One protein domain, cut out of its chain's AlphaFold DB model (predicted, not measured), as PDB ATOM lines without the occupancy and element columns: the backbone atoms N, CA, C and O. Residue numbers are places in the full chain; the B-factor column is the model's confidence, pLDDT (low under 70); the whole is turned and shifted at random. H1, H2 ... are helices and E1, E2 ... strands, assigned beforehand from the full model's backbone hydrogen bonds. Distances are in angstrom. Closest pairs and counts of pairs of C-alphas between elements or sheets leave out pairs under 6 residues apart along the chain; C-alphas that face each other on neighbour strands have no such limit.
ATOM      1  N   ASP A  29     283.905 198.075 180.065       72.00
ATOM      2  CA  ASP A  29     282.545 197.528 179.949       72.00
ATOM      3  C   ASP A  29     281.928 197.123 181.305       72.00
ATOM      4  O   ASP A  29     280.933 196.409 181.350       72.00
ATOM      5  N   GLY A  30     282.517 197.578 182.414       85.44
ATOM      6  CA  GLY A  30     282.145 197.271 183.785       85.44
ATOM      7  C   GLY A  30     282.735 195.960 184.297       85.44
ATOM      8  O   GLY A  30     282.564 195.656 185.477       85.44
ATOM      9  N   TRP A  31     283.427 195.166 183.478       92.88
ATOM     10  CA  TRP A  31     283.895 193.853 183.904       92.88
ATOM     11  C   TRP A  31     284.969 193.926 184.997       92.88
ATOM     12  O   TRP A  31     286.033 194.517 184.844       92.88
ATOM     13  N   VAL A  32     284.712 193.255 186.119       89.56
ATOM     14  CA  VAL A  32     285.614 193.185 187.272       89.56
ATOM     15  C   VAL A  32     285.711 191.746 187.767       89.56
ATOM     16  O   VAL A  32     284.991 191.312 188.658       89.56
ATOM     17  N   GLY A  33     286.619 190.965 187.190       89.88
ATOM     18  CA  GLY A  33     286.830 189.586 187.619       89.88
ATOM     19  C   GLY A  33     287.488 188.714 186.564       89.88
ATOM     20  O   GLY A  33     288.078 189.190 185.597       89.88
ATOM     21  N   THR A  34     287.377 187.407 186.767       91.19
ATOM     22  CA  THR A  34     287.888 186.386 185.843       91.19
ATOM     23  C   THR A  34     286.735 185.702 185.123       91.19
ATOM     24  O   THR A  34     285.574 185.894 185.472       91.19
ATOM     25  N   ARG A  35     287.032 184.874 184.123       87.44
ATOM     26  CA  ARG A  35     285.993 184.112 183.427       87.44
ATOM     27  C   ARG A  35     285.321 183.087 184.351       87.44
ATOM     28  O   ARG A  35     284.127 182.831 184.236       87.44
ATOM     29  N   GLU A  36     286.088 182.490 185.256       89.25
ATOM     30  CA  GLU A  36     285.651 181.445 186.184       89.25
ATOM     31  C   GLU A  36     284.887 182.018 187.383       89.25
ATOM     32  O   GLU A  36     283.887 181.439 187.825       89.25
ATOM     33  N   LEU A  37     285.369 183.162 187.876       92.94
ATOM     34  CA  LEU A  37     284.810 183.953 188.969       92.94
ATOM     35  C   LEU A  37     284.546 185.373 188.465       92.94
ATOM     36  O   LEU A  37     285.390 186.263 188.639       92.94
ATOM     37  N   PRO A  38     283.412 185.554 187.770       94.75
ATOM     38  CA  PRO A  38     283.080 186.816 187.148       94.75
ATOM     39  C   PRO A  38     282.640 187.847 188.175       94.75
ATOM     40  O   PRO A  38     282.109 187.522 189.241       94.75
ATOM     41  N   GLY A  39     282.810 189.107 187.804       96.31
ATOM     42  CA  GLY A  39     282.191 190.225 188.482       96.31
ATOM     43  C   GLY A  39     281.987 191.385 187.524       96.31
ATOM     44  O   GLY A  39     282.596 191.443 186.457       96.31
ATOM     45  N   TYR A  40     281.073 192.271 187.887       96.12
ATOM     46  CA  TYR A  40     280.628 193.371 187.056       96.12
ATOM     47  C   TYR A  40     280.282 194.587 187.917       96.12
ATOM     48  O   TYR A  40     279.648 194.465 188.970       96.12
ATOM     49  N   ARG A  41     280.702 195.763 187.458       95.50
ATOM     50  CA  ARG A  41     280.485 197.066 188.071       95.50
ATOM     51  C   ARG A  41     279.443 197.847 187.276       95.50
ATOM     52  O   ARG A  41     279.663 198.170 186.115       95.50
ATOM     53  N   ALA A  42     278.360 198.228 187.942       93.25
ATOM     54  CA  ALA A  42     277.333 199.123 187.422       93.25
ATOM     55  C   ALA A  42     277.224 200.354 188.336       93.25
ATOM     56  O   ALA A  42     276.611 200.314 189.404       93.25
ATOM     57  N   GLY A  43     277.864 201.458 187.937       91.62
ATOM     58  CA  GLY A  43     277.940 202.673 188.753       91.62
ATOM     59  C   GLY A  43     278.684 202.443 190.076       91.62
ATOM     60  O   GLY A  43     279.865 202.077 190.082       91.62
ATOM     61  N   ALA A  44     277.986 202.676 191.192       94.06
ATOM     62  CA  ALA A  44     278.490 202.456 192.550       94.06
ATOM     63  C   ALA A  44     278.363 200.994 193.018       94.06
ATOM     64  O   ALA A  44     278.865 200.643 194.080       94.06
ATOM     65  N   VAL A  45     277.700 200.129 192.249       96.12
ATOM     66  CA  VAL A  45     277.481 198.728 192.614       96.12
ATOM     67  C   VAL A  45     278.507 197.829 191.936       96.12
ATOM     68  O   VAL A  45     278.733 197.939 190.734       96.12
ATOM     69  N   VAL A  46     279.075 196.885 192.686       97.38
ATOM     70  CA  VAL A  46     279.839 195.754 192.147       97.38
ATOM     71  C   VAL A  46     279.188 194.453 192.581       97.38
ATOM     72  O   VAL A  46     279.003 194.213 193.770       97.38
ATOM     73  N   VAL A  47     278.887 193.587 191.620       97.56
ATOM     74  CA  VAL A  47     278.455 192.211 191.872       97.56
ATOM     75  C   VAL A  47     279.551 191.276 191.414       97.56
ATOM     76  O   VAL A  47     280.019 191.395 190.288       97.56
ATOM     77  N   ARG A  48     279.950 190.315 192.242       96.81
ATOM     78  CA  ARG A  48     280.926 189.294 191.847       96.81
ATOM     79  C   ARG A  48     280.624 187.945 192.475       96.81
ATOM     80  O   ARG A  48     279.878 187.848 193.451       96.81
ATOM     81  N   LEU A  49     281.232 186.909 191.914       96.25
ATOM     82  CA  LEU A  49     281.202 185.563 192.466       96.25
ATOM     83  C   LEU A  49     282.546 185.207 193.088       96.25
ATOM     84  O   LEU A  49     283.601 185.480 192.519       96.25
ATOM     85  N   SER A  50     282.486 184.535 194.229       94.00
ATOM     86  CA  SER A  50     283.646 184.004 194.939       94.00
ATOM     87  C   SER A  50     283.476 182.499 195.143       94.00
ATOM     88  O   SER A  50     282.372 182.018 195.407       94.00
ATOM     89  N   ASP A  51     284.563 181.735 195.040       91.94
ATOM     90  CA  ASP A  51     284.551 180.306 195.363       91.94
ATOM     91  C   ASP A  51     285.072 180.073 196.784       91.94
ATOM     92  O   ASP A  51     286.254 180.272 197.065       91.94
ATOM     93  N   LEU A  52     284.178 179.663 197.691       90.62
ATOM     94  CA  LEU A  52     284.478 179.434 199.108       90.62
ATOM     95  C   LEU A  52     284.103 177.998 199.535       90.62
ATOM     96  O   LEU A  52     283.141 177.807 200.283       90.62
ATOM     97  N   PRO A  53     284.865 176.968 199.111       85.06
ATOM     98  CA  PRO A  53     284.567 175.553 199.387       85.06
ATOM     99  C   PRO A  53     284.558 175.160 200.853       85.06
ATOM    100  O   PRO A  53     283.890 174.195 201.211       85.06
ATOM    101  N   GLY A  54     285.259 175.909 201.705       86.75
ATOM    102  CA  GLY A  54     285.189 175.715 203.153       86.75
ATOM    103  C   GLY A  54     283.863 176.162 203.781       86.75
ATOM    104  O   GLY A  54     283.598 175.794 204.920       86.75
ATOM    105  N   VAL A  55     283.047 176.946 203.063       86.69
ATOM    106  CA  VAL A  55     281.760 177.487 203.536       86.69
ATOM    107  C   VAL A  55     280.590 176.779 202.853       86.69
ATOM    108  O   VAL A  55     279.693 176.286 203.531       86.69
ATOM    109  N   ASP A  56     280.612 176.696 201.521       85.69
ATOM    110  CA  ASP A  56     279.641 175.939 200.727       85.69
ATOM    111  C   ASP A  56     280.372 175.235 199.578       85.69
ATOM    112  O   ASP A  56     280.937 175.869 198.686       85.69
ATOM    113  N   ALA A  57     280.375 173.901 199.610       87.81
ATOM    114  CA  ALA A  57     281.062 173.070 198.627       87.81
ATOM    115  C   ALA A  57     280.287 172.898 197.306       87.81
ATOM    116  O   ALA A  57     280.845 172.389 196.331       87.81
ATOM    117  N   THR A  58     279.015 173.291 197.263       89.12
ATOM    118  CA  THR A  58     278.115 173.043 196.126       89.12
ATOM    119  C   THR A  58     277.894 174.306 195.300       89.12
ATOM    120  O   THR A  58     277.848 174.246 194.067       89.12
ATOM    121  N   HIS A  59     277.798 175.454 195.965       92.31
ATOM    122  CA  HIS A  59     277.425 176.719 195.336       92.31
ATOM    123  C   HIS A  59     278.565 177.734 195.341       92.31
ATOM    124  O   HIS A  59     279.541 177.613 196.086       92.31
ATOM    125  N   LEU A  60     278.440 178.733 194.472       94.25
ATOM    126  CA  LEU A  60     279.281 179.922 194.514       94.25
ATOM    127  C   LEU A  60     278.762 180.896 195.575       94.25
ATOM    128  O   LEU A  60     277.587 180.881 195.946       94.25
ATOM    129  N   TYR A  61     279.647 181.754 196.062       95.00
ATOM    130  CA  TYR A  61     279.299 182.851 196.950       95.00
ATOM    131  C   TYR A  61     278.993 184.093 196.113       95.00
ATOM    132  O   TYR A  61     279.764 184.447 195.226       95.00
ATOM    133  N   PHE A  62     277.858 184.726 196.381       96.19
ATOM    134  CA  PHE A  62     277.472 186.003 195.801       96.19
ATOM    135  C   PHE A  62     277.993 187.123 196.692       96.19
ATOM    136  O   PHE A  62     277.675 187.133 197.881       96.19
ATOM    137  N   ASP A  63     278.730 188.062 196.110       96.62
ATOM    138  CA  ASP A  63     279.157 189.295 196.760       96.62
ATOM    139  C   ASP A  63     278.531 190.494 196.042       96.62
ATOM    140  O   ASP A  63     278.703 190.662 194.834       96.62
ATOM    141  N   LEU A  64     277.859 191.349 196.806       97.50
ATOM    142  CA  LEU A  64     277.433 192.683 196.403       97.50
ATOM    143  C   LEU A  64     278.217 193.708 197.219       97.50
ATOM    144  O   LEU A  64     278.148 193.702 198.447       97.50
ATOM    145  N   LEU A  65     278.929 194.599 196.540       96.88
ATOM    146  CA  LEU A  65     279.692 195.686 197.142       96.88
ATOM    147  C   LEU A  65     279.070 197.016 196.714       96.88
ATOM    148  O   LEU A  65     278.844 197.235 195.522       96.88
ATOM    149  N   LEU A  66     278.820 197.895 197.680       96.62
ATOM    150  CA  LEU A  66     278.513 199.300 197.429       96.62
ATOM    151  C   LEU A  66     279.806 200.102 197.562       96.62
ATOM    152  O   LEU A  66     280.536 199.940 198.543       96.62
ATOM    153  N   LEU A  67     280.105 200.919 196.560       95.12
ATOM    154  CA  LEU A  67     281.288 201.762 196.513       95.12
ATOM    155  C   LEU A  67     280.942 203.204 196.889       95.12
ATOM    156  O   LEU A  67     279.933 203.733 196.427       95.12
ATOM    157  N   ASP A  68     281.825 203.843 197.649       92.56
ATOM    158  CA  ASP A  68     281.798 205.285 197.881       92.56
ATOM    159  C   ASP A  68     282.284 206.074 196.646       92.56
ATOM    160  O   ASP A  68     282.746 205.514 195.644       92.56
ATOM    161  N   GLU A  69     282.233 207.406 196.725       90.38
ATOM    162  CA  GLU A  69     282.699 208.311 195.662       90.38
ATOM    163  C   GLU A  69     284.191 208.140 195.320       90.38
ATOM    164  O   GLU A  69     284.622 208.450 194.208       90.38
ATOM    165  N   SER A  70     284.996 207.618 196.253       91.31
ATOM    166  CA  SER A  70     286.418 207.322 196.037       91.31
ATOM    167  C   SER A  70     286.658 205.957 195.377       91.31
ATOM    168  O   SER A  70     287.800 205.613 195.056       91.31
ATOM    169  N   GLY A  71     285.593 205.180 195.152       88.88
ATOM    170  CA  GLY A  71     285.630 203.831 194.598       88.88
ATOM    171  C   GLY A  71     285.987 202.750 195.619       88.88
ATOM    172  O   GLY A  71     286.307 201.629 195.223       88.88
ATOM    173  N   ARG A  72     285.965 203.059 196.920       93.19
ATOM    174  CA  ARG A  72     286.223 202.084 197.987       93.19
ATOM    175  C   ARG A  72     284.929 201.441 198.439       93.19
ATOM    176  O   ARG A  72     283.879 202.062 198.417       93.19
ATOM    177  N   THR A  73     285.012 200.189 198.876       94.81
ATOM    178  CA  THR A  73     283.857 199.483 199.429       94.81
ATOM    179  C   THR A  73     283.415 200.124 200.741       94.81
ATOM    180  O   THR A  73     284.173 200.136 201.710       94.81
ATOM    181  N   GLU A  74     282.183 200.619 200.749       94.12
ATOM    182  CA  GLU A  74     281.496 201.199 201.900       94.12
ATOM    183  C   GLU A  74     280.639 200.139 202.605       94.12
ATOM    184  O   GLU A  74     280.780 199.913 203.805       94.12
ATOM    185  N   GLU A  75     279.819 199.413 201.839       94.94
ATOM    186  CA  GLU A  75     278.984 198.322 202.342       94.94
ATOM    187  C   GLU A  75     279.202 197.031 201.552       94.94
ATOM    188  O   GLU A  75     279.581 197.025 200.378       94.94
ATOM    189  N   THR A  76     278.945 195.896 202.201       94.25
ATOM    190  CA  THR A  76     279.014 194.572 201.579       94.25
ATOM    191  C   THR A  76     277.822 193.728 202.002       94.25
ATOM    192  O   THR A  76     277.512 193.615 203.187       94.25
ATOM    193  N   HIS A  77     277.188 193.085 201.028       94.06
ATOM    194  CA  HIS A  77     276.210 192.035 201.247       94.06
ATOM    195  C   HIS A  77     276.667 190.767 200.537       94.06
ATOM    196  O   HIS A  77     276.700 190.719 199.309       94.06
ATOM    197  N   SER A  78     276.954 189.725 201.311       93.38
ATOM    198  CA  SER A  78     277.436 188.471 200.749       93.38
ATOM    199  C   SER A  78     276.733 187.247 201.318       93.38
ATOM    200  O   SER A  78     276.211 187.255 202.436       93.38
ATOM    201  N   GLY A  79     276.717 186.166 200.542       94.00
ATOM    202  CA  GLY A  79     276.182 184.887 200.991       94.00
ATOM    203  C   GLY A  79     276.218 183.797 199.921       94.00
ATOM    204  O   GLY A  79     276.418 184.094 198.744       94.00
ATOM    205  N   PRO A  80     275.974 182.524 200.293       94.56
ATOM    206  CA  PRO A  80     275.891 181.436 199.320       94.56
ATOM    207  C   PRO A  80     274.803 181.723 198.281       94.56
ATOM    208  O   PRO A  80     273.759 182.289 198.615       94.56
ATOM    209  N   CYS A  81     275.023 181.336 197.032       95.38
ATOM    210  CA  CYS A  81     274.103 181.574 195.927       95.38
ATOM    211  C   CYS A  81     273.563 180.239 195.392       95.38
ATOM    212  O   CYS A  81     274.121 179.705 194.433       95.38
ATOM    213  N   PRO A  82     272.499 179.665 195.994       94.38
ATOM    214  CA  PRO A  82     271.939 178.382 195.561       94.38
ATOM    215  C   PRO A  82     271.558 178.320 194.078       94.38
ATOM    216  O   PRO A  82     271.642 177.261 193.460       94.38
ATOM    217  N   SER A  83     271.182 179.457 193.487       92.75
ATOM    218  CA  SER A  83     270.878 179.554 192.055       92.75
ATOM    219  C   SER A  83     272.094 179.370 191.140       92.75
ATOM    220  O   SER A  83     271.913 179.100 189.954       92.75
ATOM    221  N   LEU A  84     273.318 179.457 191.671       90.75
ATOM    222  CA  LEU A  84     274.572 179.306 190.935       90.75
ATOM    223  C   LEU A  84     275.424 178.181 191.521       90.75
ATOM    224  O   LEU A  84     276.278 178.368 192.394       90.75
ATOM    225  N   ARG A  85     275.219 176.984 190.980       87.81
ATOM    226  CA  ARG A  85     276.091 175.842 191.256       87.81
ATOM    227  C   ARG A  85     277.449 176.010 190.575       87.81
ATOM    228  O   ARG A  85     277.567 176.618 189.512       87.81
ATOM    229  N   ARG A  86     278.475 175.385 191.150       86.31
ATOM    230  CA  ARG A  86     279.856 175.398 190.628       86.31
ATOM    231  C   ARG A  86     280.048 174.710 189.286       86.31
ATOM    232  O   ARG A  86     281.094 174.884 188.671       86.31
ATOM    233  N   ASP A  87     279.088 173.905 188.856       87.31
ATOM    234  CA  ASP A  87     279.096 173.206 187.573       87.31
ATOM    235  C   ASP A  87     278.323 173.957 186.481       87.31
ATOM    236  O   ASP A  87     278.359 173.540 185.326       87.31
ATOM    237  N   GLN A  88     277.667 175.082 186.804       86.94
ATOM    238  CA  GLN A  88     276.986 175.873 185.782       86.94
ATOM    239  C   GLN A  88     277.959 176.436 184.736       86.94
ATOM    240  O   GLN A  88     279.090 176.801 185.095       86.94
ATOM    241  N   PRO A  89     277.515 176.576 183.471       91.06
ATOM    242  CA  PRO A  89     278.300 177.185 182.404       91.06
ATOM    243  C   PRO A  89     278.829 178.573 182.780       91.06
ATOM    244  O   PRO A  89     278.138 179.359 183.427       91.06
ATOM    245  N   LEU A  90     280.048 178.891 182.340       90.88
ATOM    246  CA  LEU A  90     280.691 180.175 182.645       90.88
ATOM    247  C   LEU A  90     279.871 181.362 182.125       90.88
ATOM    248  O   LEU A  90     279.679 182.329 182.851       90.88
ATOM    249  N   ASP A  91     279.302 181.244 180.926       89.69
ATOM    250  CA  ASP A  91     278.494 182.308 180.321       89.69
ATOM    251  C   ASP A  91     277.245 182.625 181.162       89.69
ATOM    252  O   ASP A  91     276.860 183.784 181.289       89.69
ATOM    253  N   GLN A  92     276.662 181.616 181.824       89.94
ATOM    254  CA  GLN A  92     275.531 181.814 182.732       89.94
ATOM    255  C   GLN A  92     275.938 182.606 183.983       89.94
ATOM    256  O   GLN A  92     275.194 183.476 184.433       89.94
ATOM    257  N   ARG A  93     277.142 182.366 184.515       92.56
ATOM    258  CA  ARG A  93     277.687 183.124 185.655       92.56
ATOM    259  C   ARG A  93     277.969 184.573 185.275       92.56
ATOM    260  O   ARG A  93     277.607 185.477 186.024       92.56
ATOM    261  N   SER A  94     278.591 184.783 184.114       91.69
ATOM    262  CA  SER A  94     278.881 186.112 183.568       91.69
ATOM    263  C   SER A  94     277.600 186.911 183.368       91.69
ATOM    264  O   SER A  94     277.497 188.057 183.808       91.69
ATOM    265  N   ARG A  95     276.585 186.276 182.775       90.44
ATOM    266  CA  ARG A  95     275.273 186.889 182.596       90.44
ATOM    267  C   ARG A  95     274.617 187.233 183.921       90.44
ATOM    268  O   ARG A  95     274.110 188.339 184.068       90.44
ATOM    269  N   PHE A  96     274.654 186.321 184.888       93.44
ATOM    270  CA  PHE A  96     274.084 186.568 186.204       93.44
ATOM    271  C   PHE A  96     274.684 187.821 186.854       93.44
ATOM    272  O   PHE A  96     273.928 188.701 187.261       93.44
ATOM    273  N   VAL A  97     276.019 187.936 186.944       94.56
ATOM    274  CA  VAL A  97     276.635 189.074 187.655       94.56
ATOM    275  C   VAL A  97     276.322 190.398 186.975       94.56
ATOM    276  O   VAL A  97     276.033 191.377 187.659       94.56
ATOM    277  N   ARG A  98     276.301 190.410 185.640       93.06
ATOM    278  CA  ARG A  98     275.992 191.601 184.855       93.06
ATOM    279  C   ARG A  98     274.539 192.027 185.020       93.06
ATOM    280  O   ARG A  98     274.278 193.171 185.373       93.06
ATOM    281  N   VAL A  99     273.599 191.094 184.858       91.81
ATOM    282  CA  VAL A  99     272.166 191.371 185.036       91.81
ATOM    283  C   VAL A  99     271.881 191.862 186.455       91.81
ATOM    284  O   VAL A  99     271.169 192.847 186.626       91.81
ATOM    285  N   VAL A 100     272.445 191.221 187.484       95.31
ATOM    286  CA  VAL A 100     272.208 191.630 188.877       95.31
ATOM    287  C   VAL A 100     272.821 192.997 189.182       95.31
ATOM    288  O   VAL A 100     272.170 193.802 189.847       95.31
ATOM    289  N   ALA A 101     274.031 193.286 188.697       95.56
ATOM    290  CA  ALA A 101     274.649 194.595 188.885       95.56
ATOM    291  C   ALA A 101     273.809 195.702 188.239       95.56
ATOM    292  O   ALA A 101     273.501 196.696 188.892       95.56
ATOM    293  N   GLU A 102     273.370 195.506 186.996       92.00
ATOM    294  CA  GLU A 102     272.555 196.493 186.285       92.00
ATOM    295  C   GLU A 102     271.160 196.672 186.901       92.00
ATOM    296  O   GLU A 102     270.684 197.798 187.042       92.00
ATOM    297  N   LEU A 103     270.525 195.591 187.374       91.81
ATOM    298  CA  LEU A 103     269.277 195.674 188.146       91.81
ATOM    299  C   LEU A 103     269.418 196.538 189.403       91.81
ATOM    300  O   LEU A 103     268.462 197.198 189.815       91.81
ATOM    301  N   LEU A 104     270.591 196.497 190.034       94.81
ATOM    302  CA  LEU A 104     270.874 197.191 191.283       94.81
ATOM    303  C   LEU A 104     271.532 198.559 191.080       94.81
ATOM    304  O   LEU A 104     271.650 199.279 192.063       94.81
ATOM    305  N   ARG A 105     271.905 198.957 189.854       94.69
ATOM    306  CA  ARG A 105     272.656 200.195 189.545       94.69
ATOM    307  C   ARG A 105     272.154 201.430 190.297       94.69
ATOM    308  O   ARG A 105     272.951 202.235 190.766       94.69
ATOM    309  N   HIS A 106     270.834 201.571 190.395       94.44
ATOM    310  CA  HIS A 106     270.167 202.715 191.018       94.44
ATOM    311  C   HIS A 106     269.444 202.368 192.324       94.44
ATOM    312  O   HIS A 106     268.784 203.228 192.888       94.44
ATOM    313  N   ALA A 107     269.500 201.112 192.774       94.25
ATOM    314  CA  ALA A 107     268.719 200.634 193.910       94.25
ATOM    315  C   ALA A 107     269.228 201.107 195.287       94.25
ATOM    316  O   ALA A 107     268.371 201.362 196.142       94.25
ATOM    317  N   PRO A 108     270.553 201.197 195.540       93.38
ATOM    318  CA  PRO A 108     271.073 201.751 196.780       93.38
ATOM    319  C   PRO A 108     270.630 203.195 196.979       93.38
ATOM    320  O   PRO A 108     270.586 203.991 196.042       93.38
ATOM    321  N   ASP A 109     270.315 203.521 198.223       88.44
ATOM    322  CA  ASP A 109     269.921 204.862 198.622       88.44
ATOM    323  C   ASP A 109     271.142 205.622 199.172       88.44
ATOM    324  O   ASP A 109     271.864 205.050 199.988       88.44
ATOM    325  N   PRO A 110     271.387 206.888 198.792       84.44
ATOM    326  CA  PRO A 110     272.557 207.630 199.270       84.44
ATOM    327  C   PRO A 110     272.626 207.797 200.793       84.44
ATOM    328  O   PRO A 110     273.714 207.927 201.341       84.44
ATOM    329  N   GLU A 111     271.486 207.807 201.490       87.50
ATOM    330  CA  GLU A 111     271.443 207.979 202.946       87.50
ATOM    331  C   GLU A 111     271.388 206.641 203.695       87.50
ATOM    332  O   GLU A 111     271.739 206.566 204.874       87.50
ATOM    333  N   ARG A 112     270.888 205.586 203.040       87.88
ATOM    334  CA  ARG A 112     270.575 204.299 203.682       87.88
ATOM    335  C   ARG A 112     271.340 203.103 203.112       87.88
ATOM    336  O   ARG A 112     271.111 201.984 203.580       87.88
ATOM    337  N   GLY A 113     272.175 203.309 202.100       91.62
ATOM    338  CA  GLY A 113     272.957 202.271 201.440       91.62
ATOM    339  C   GLY A 113     272.080 201.139 200.907       91.62
ATOM    340  O   GLY A 113     271.128 201.358 200.151       91.62
ATOM    341  N   LEU A 114     272.379 199.905 201.326       92.44
ATOM    342  CA  LEU A 114     271.646 198.699 200.918       92.44
ATOM    343  C   LEU A 114     270.416 198.387 201.795       92.44
ATOM    344  O   LEU A 114     269.752 197.355 201.608       92.44
ATOM    345  N   ALA A 115     270.087 199.239 202.770       90.88
ATOM    346  CA  ALA A 115     268.993 198.975 203.696       90.88
ATOM    347  C   ALA A 115     267.637 198.877 202.974       90.88
ATOM    348  O   ALA A 115     267.198 199.790 202.282       90.88
ATOM    349  N   GLY A 116     266.921 197.772 203.205       90.69
ATOM    350  CA  GLY A 116     265.629 197.484 202.564       90.69
ATOM    351  C   GLY A 116     265.718 196.547 201.356       90.69
ATOM    352  O   GLY A 116     264.706 195.960 200.979       90.69
ATOM    353  N   LEU A 117     266.918 196.305 200.813       94.69
ATOM    354  CA  LEU A 117     267.114 195.400 199.673       94.69
ATOM    355  C   LEU A 117     267.297 193.931 200.075       94.69
ATOM    356  O   LEU A 117     267.224 193.052 199.219       94.69
ATOM    357  N   GLY A 118     267.477 193.630 201.366       93.94
ATOM    358  CA  GLY A 118     267.802 192.279 201.847       93.94
ATOM    359  C   GLY A 118     266.866 191.178 201.330       93.94
ATOM    360  O   GLY A 118     267.337 190.147 200.865       93.94
ATOM    361  N   ALA A 119     265.549 191.409 201.320       93.62
ATOM    362  CA  ALA A 119     264.590 190.429 200.800       93.62
ATOM    363  C   ALA A 119     264.731 190.195 199.282       93.62
ATOM    364  O   ALA A 119     264.552 189.071 198.811       93.62
ATOM    365  N   ALA A 120     265.065 191.236 198.514       95.50
ATOM    366  CA  ALA A 120     265.314 191.123 197.080       95.50
ATOM    367  C   ALA A 120     266.631 190.383 196.799       95.50
ATOM    368  O   ALA A 120     266.661 189.491 195.954       95.50
ATOM    369  N   LEU A 121     267.692 190.695 197.551       96.44
ATOM    370  CA  LEU A 121     269.002 190.051 197.424       96.44
ATOM    371  C   LEU A 121     268.947 188.562 197.786       96.44
ATOM    372  O   LEU A 121     269.494 187.732 197.060       96.44
ATOM    373  N   THR A 122     268.226 188.202 198.852       96.00
ATOM    374  CA  THR A 122     267.956 186.796 199.189       96.00
ATOM    375  C   THR A 122     267.210 186.097 198.055       96.00
ATOM    376  O   THR A 122     267.641 185.034 197.612       96.00
ATOM    377  N   PHE A 123     266.149 186.713 197.521       96.62
ATOM    378  CA  PHE A 123     265.391 186.134 196.412       96.62
ATOM    379  C   PHE A 123     266.269 185.876 195.178       96.62
ATOM    380  O   PHE A 123     266.205 184.785 194.616       96.62
ATOM    381  N   ILE A 124     267.104 186.846 194.788       96.56
ATOM    382  CA  ILE A 124     268.037 186.731 193.656       96.56
ATOM    383  C   ILE A 124     269.002 185.561 193.863       96.56
ATOM    384  O   ILE A 124     269.162 184.732 192.972       96.56
ATOM    385  N   ARG A 125     269.612 185.453 195.048       95.75
ATOM    386  CA  ARG A 125     270.562 184.375 195.361       95.75
ATOM    387  C   ARG A 125     269.919 182.993 195.282       95.75
ATOM    388  O   ARG A 125     270.543 182.053 194.789       95.75
ATOM    389  N   GLU A 126     268.687 182.871 195.760       96.00
ATOM    390  CA  GLU A 126     267.952 181.605 195.797       96.00
ATOM    391  C   GLU A 126     267.379 181.198 194.436       96.00
ATOM    392  O   GLU A 126     267.357 180.011 194.120       96.00
ATOM    393  N   ASN A 127     266.925 182.158 193.625       95.44
ATOM    394  CA  ASN A 127     266.097 181.875 192.448       95.44
ATOM    395  C   ASN A 127     266.761 182.228 191.114       95.44
ATOM    396  O   ASN A 127     266.288 181.780 190.071       95.44
ATOM    397  N   GLY A 128     267.843 183.002 191.121       92.88
ATOM    398  CA  GLY A 128     268.477 183.476 189.901       92.88
ATOM    399  C   GLY A 128     267.759 184.678 189.285       92.88
ATOM    400  O   GLY A 128     266.859 185.275 189.881       92.88
ATOM    401  N   VAL A 129     268.172 185.027 188.067       90.12
ATOM    402  CA  VAL A 129     267.661 186.181 187.305       90.12
ATOM    403  C   VAL A 129     267.309 185.823 185.860       90.12
ATOM    404  O   VAL A 129     267.395 186.654 184.963       90.12
ATOM    405  N   ASP A 130     266.898 184.580 185.623       85.50
ATOM    406  CA  ASP A 130     266.450 184.128 184.307       85.50
ATOM    407  C   ASP A 130     264.921 184.163 184.199       85.50
ATOM    408  O   ASP A 130     264.215 183.919 185.173       85.50
ATOM    409  N   GLY A 131     264.391 184.470 183.011       83.31
ATOM    410  CA  GLY A 131     262.959 184.366 182.714       83.31
ATOM    411  C   GLY A 131     262.045 185.098 183.722       83.31
ATOM    412  O   GLY A 131     262.270 186.274 184.014       83.31
ATOM    413  N   PRO A 132     260.993 184.447 184.261       84.75
ATOM    414  CA  PRO A 132     260.072 185.066 185.223       84.75
ATOM    415  C   PRO A 132     260.733 185.573 186.514       84.75
ATOM    416  O   PRO A 132     260.224 186.511 187.136       84.75
ATOM    417  N   GLN A 133     261.852 184.973 186.930       90.06
ATOM    418  CA  GLN A 133     262.564 185.346 188.150       90.06
ATOM    419  C   GLN A 133     263.145 186.758 188.048       90.06
ATOM    420  O   GLN A 133     263.110 187.493 189.034       90.06
ATOM    421  N   LEU A 134     263.570 187.182 186.855       88.25
ATOM    422  CA  LEU A 134     264.058 188.537 186.592       88.25
ATOM    423  C   LEU A 134     262.998 189.600 186.909       88.25
ATOM    424  O   LEU A 134     263.240 190.531 187.679       88.25
ATOM    425  N   ALA A 135     261.783 189.418 186.390       85.00
ATOM    426  CA  ALA A 135     260.668 190.325 186.657       85.00
ATOM    427  C   ALA A 135     260.313 190.367 188.153       85.00
ATOM    428  O   ALA A 135     260.042 191.430 188.713       85.00
ATOM    429  N   ALA A 136     260.342 189.209 188.813       89.06
ATOM    430  CA  ALA A 136     260.038 189.092 190.230       89.06
ATOM    431  C   ALA A 136     261.142 189.696 191.126       89.06
ATOM    432  O   ALA A 136     260.841 190.201 192.212       89.06
ATOM    433  N   ALA A 137     262.404 189.662 190.692       92.50
ATOM    434  CA  ALA A 137     263.517 190.336 191.353       92.50
ATOM    435  C   ALA A 137     263.377 191.859 191.233       92.50
ATOM    436  O   ALA A 137     263.391 192.545 192.254       92.50
ATOM    437  N   ALA A 138     263.126 192.372 190.022       90.44
ATOM    438  CA  ALA A 138     262.904 193.799 189.784       90.44
ATOM    439  C   ALA A 138     261.766 194.358 190.658       90.44
ATOM    440  O   ALA A 138     261.946 195.361 191.336       90.44
ATOM    441  N   GLN A 139     260.632 193.655 190.753       89.38
ATOM    442  CA  GLN A 139     259.512 194.074 191.610       89.38
ATOM    443  C   GLN A 139     259.872 194.137 193.102       89.38
ATOM    444  O   GLN A 139     259.394 195.016 193.822       89.38
ATOM    445  N   ARG A 140     260.703 193.209 193.591       93.44
ATOM    446  CA  ARG A 140     261.167 193.222 194.988       93.44
ATOM    447  C   ARG A 140     262.150 194.362 195.243       93.44
ATOM    448  O   ARG A 140     262.090 194.962 196.313       93.44
ATOM    449  N   ILE A 141     263.007 194.675 194.272       93.81
ATOM    450  CA  ILE A 141     263.894 195.843 194.322       93.81
ATOM    451  C   ILE A 141     263.058 197.127 194.358       93.81
ATOM    452  O   ILE A 141     263.234 197.933 195.269       93.81
ATOM    453  N   ASP A 142     262.088 197.284 193.453       91.50
ATOM    454  CA  ASP A 142     261.199 198.455 193.387       91.50
ATOM    455  C   ASP A 142     260.445 198.678 194.720       91.50
ATOM    456  O   ASP A 142     260.231 199.810 195.165       91.50
ATOM    457  N   ALA A 143     260.052 197.593 195.397       90.50
ATOM    458  CA  ALA A 143     259.410 197.662 196.708       90.50
ATOM    459  C   ALA A 143     260.373 198.111 197.826       90.50
ATOM    460  O   ALA A 143     259.971 198.887 198.699       90.50
ATOM    461  N   GLY A 144     261.621 197.632 197.794       91.25
ATOM    462  CA  GLY A 144     262.632 197.864 198.829       91.25
ATOM    463  C   GLY A 144     263.403 199.182 198.708       91.25
ATOM    464  O   GLY A 144     263.809 199.727 199.733       91.25
ATOM    465  N   CYS A 145     263.581 199.708 197.494       93.12
ATOM    466  CA  CYS A 145     264.340 200.936 197.236       93.12
ATOM    467  C   CYS A 145     263.538 202.218 197.537       93.12
ATOM    468  O   CYS A 145     262.319 202.183 197.758       93.12
ATOM    469  N   SER A 146     264.212 203.370 197.567       93.38
ATOM    470  CA  SER A 146     263.557 204.676 197.717       93.38
ATOM    471  C   SER A 146     262.795 205.093 196.449       93.38
ATOM    472  O   SER A 146     262.946 204.505 195.380       93.38
TER     473      SER A 146
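What this domain is: This is residues 29 to 146 of the 225 residues of an uncharacterized protein of Rhizobacter sp. AJA081-3 (UniProt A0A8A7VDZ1). A twisted four-stranded sheet curls round the long helix H1, which packs on its E1 and E2 half, while H2 packs on the same face at E4. H3 folds back on H2 as the second arm of a helical hairpin and sits on the side of H2 away from the sheet; the other face of the sheet has no named helix. The printed part has 118 residues, with four named strands and then three named helices, in the order E1, E2, E3, E4, H1, H2, H3. The sheet runs E1, E2, E3, E4, all antiparallel, and the class is mixed, helices and strands. The whole is compact, with a radius of gyration of the C-alphas of 13.3 A and a rounded outline of 38 by 32 by 28 A.

Where its parts are: The printed part begins at Asp 29, and E1 holds residues 39 to 42, with C-alpha 39 at (282.191, 190.225, 188.482). E2 holds residues 45 to 50 and E3 residues 59 to 67, 25.4 A long. E4, residues 73 to 85, is 26.2 A from first to last C-alpha and bends by 79 degrees at residue 82. H1, residues 90 to 104, is 21.5 A long and begins at C-alpha 90, (280.691, 180.175, 182.645). H2 holds residues 118 to 127, 14.1 A. H3, residues 132 to 144, is 18.9 A long and ends at C-alpha 144, (262.632, 197.864, 198.829).

How they stand to each other: The four strands form a meander, each the antiparallel neighbour of the one before, and each successive pair is a hairpin. N 40 and O 47 of E1 and E2 are 2.8 A apart, N 48 and O 63 of E2 and E3 2.9 A, and N 64 and O 77 of E3 and E4 2.8 A, within hydrogen-bond range. H1 and H2 are on the same face of the sheet, giving two layers, helices on one face of a sheet. The closest C-alphas of H1 and E1 are those of Tyr 40 and Arg 98, 5.4 A; those of H2 and E4 are Cys 81 and Arg 125, 4.6 A. H1 and H2 are near each other, with 5 pairs of C-alphas within 10 A. H2 and H3, a helical hairpin, touch at a shallow tilt of 8 degrees, opposite ways, with the C-alphas of Ala 120 and Arg 140 closest at 5.1 A. H3 is not on the sheet. H1 and H3 are close but not clearly touching; their closest C-alphas, of Leu 103 and Ala 138, are 6.8 A apart. In H1, H2 and H3 every O i to N i+4 pair is within hydrogen-bond range.

The domain as a whole: The two C-alphas farthest apart, of Asp 87 and Glu 111, are 38.8 A apart. The printed part has no cut. The link from H1 to H2, residues 105 to 117, is long; that from E2 to E3 is short, and the others are tight. The mean pLDDT of the printed part is 92.0, and no printed residue is under 70.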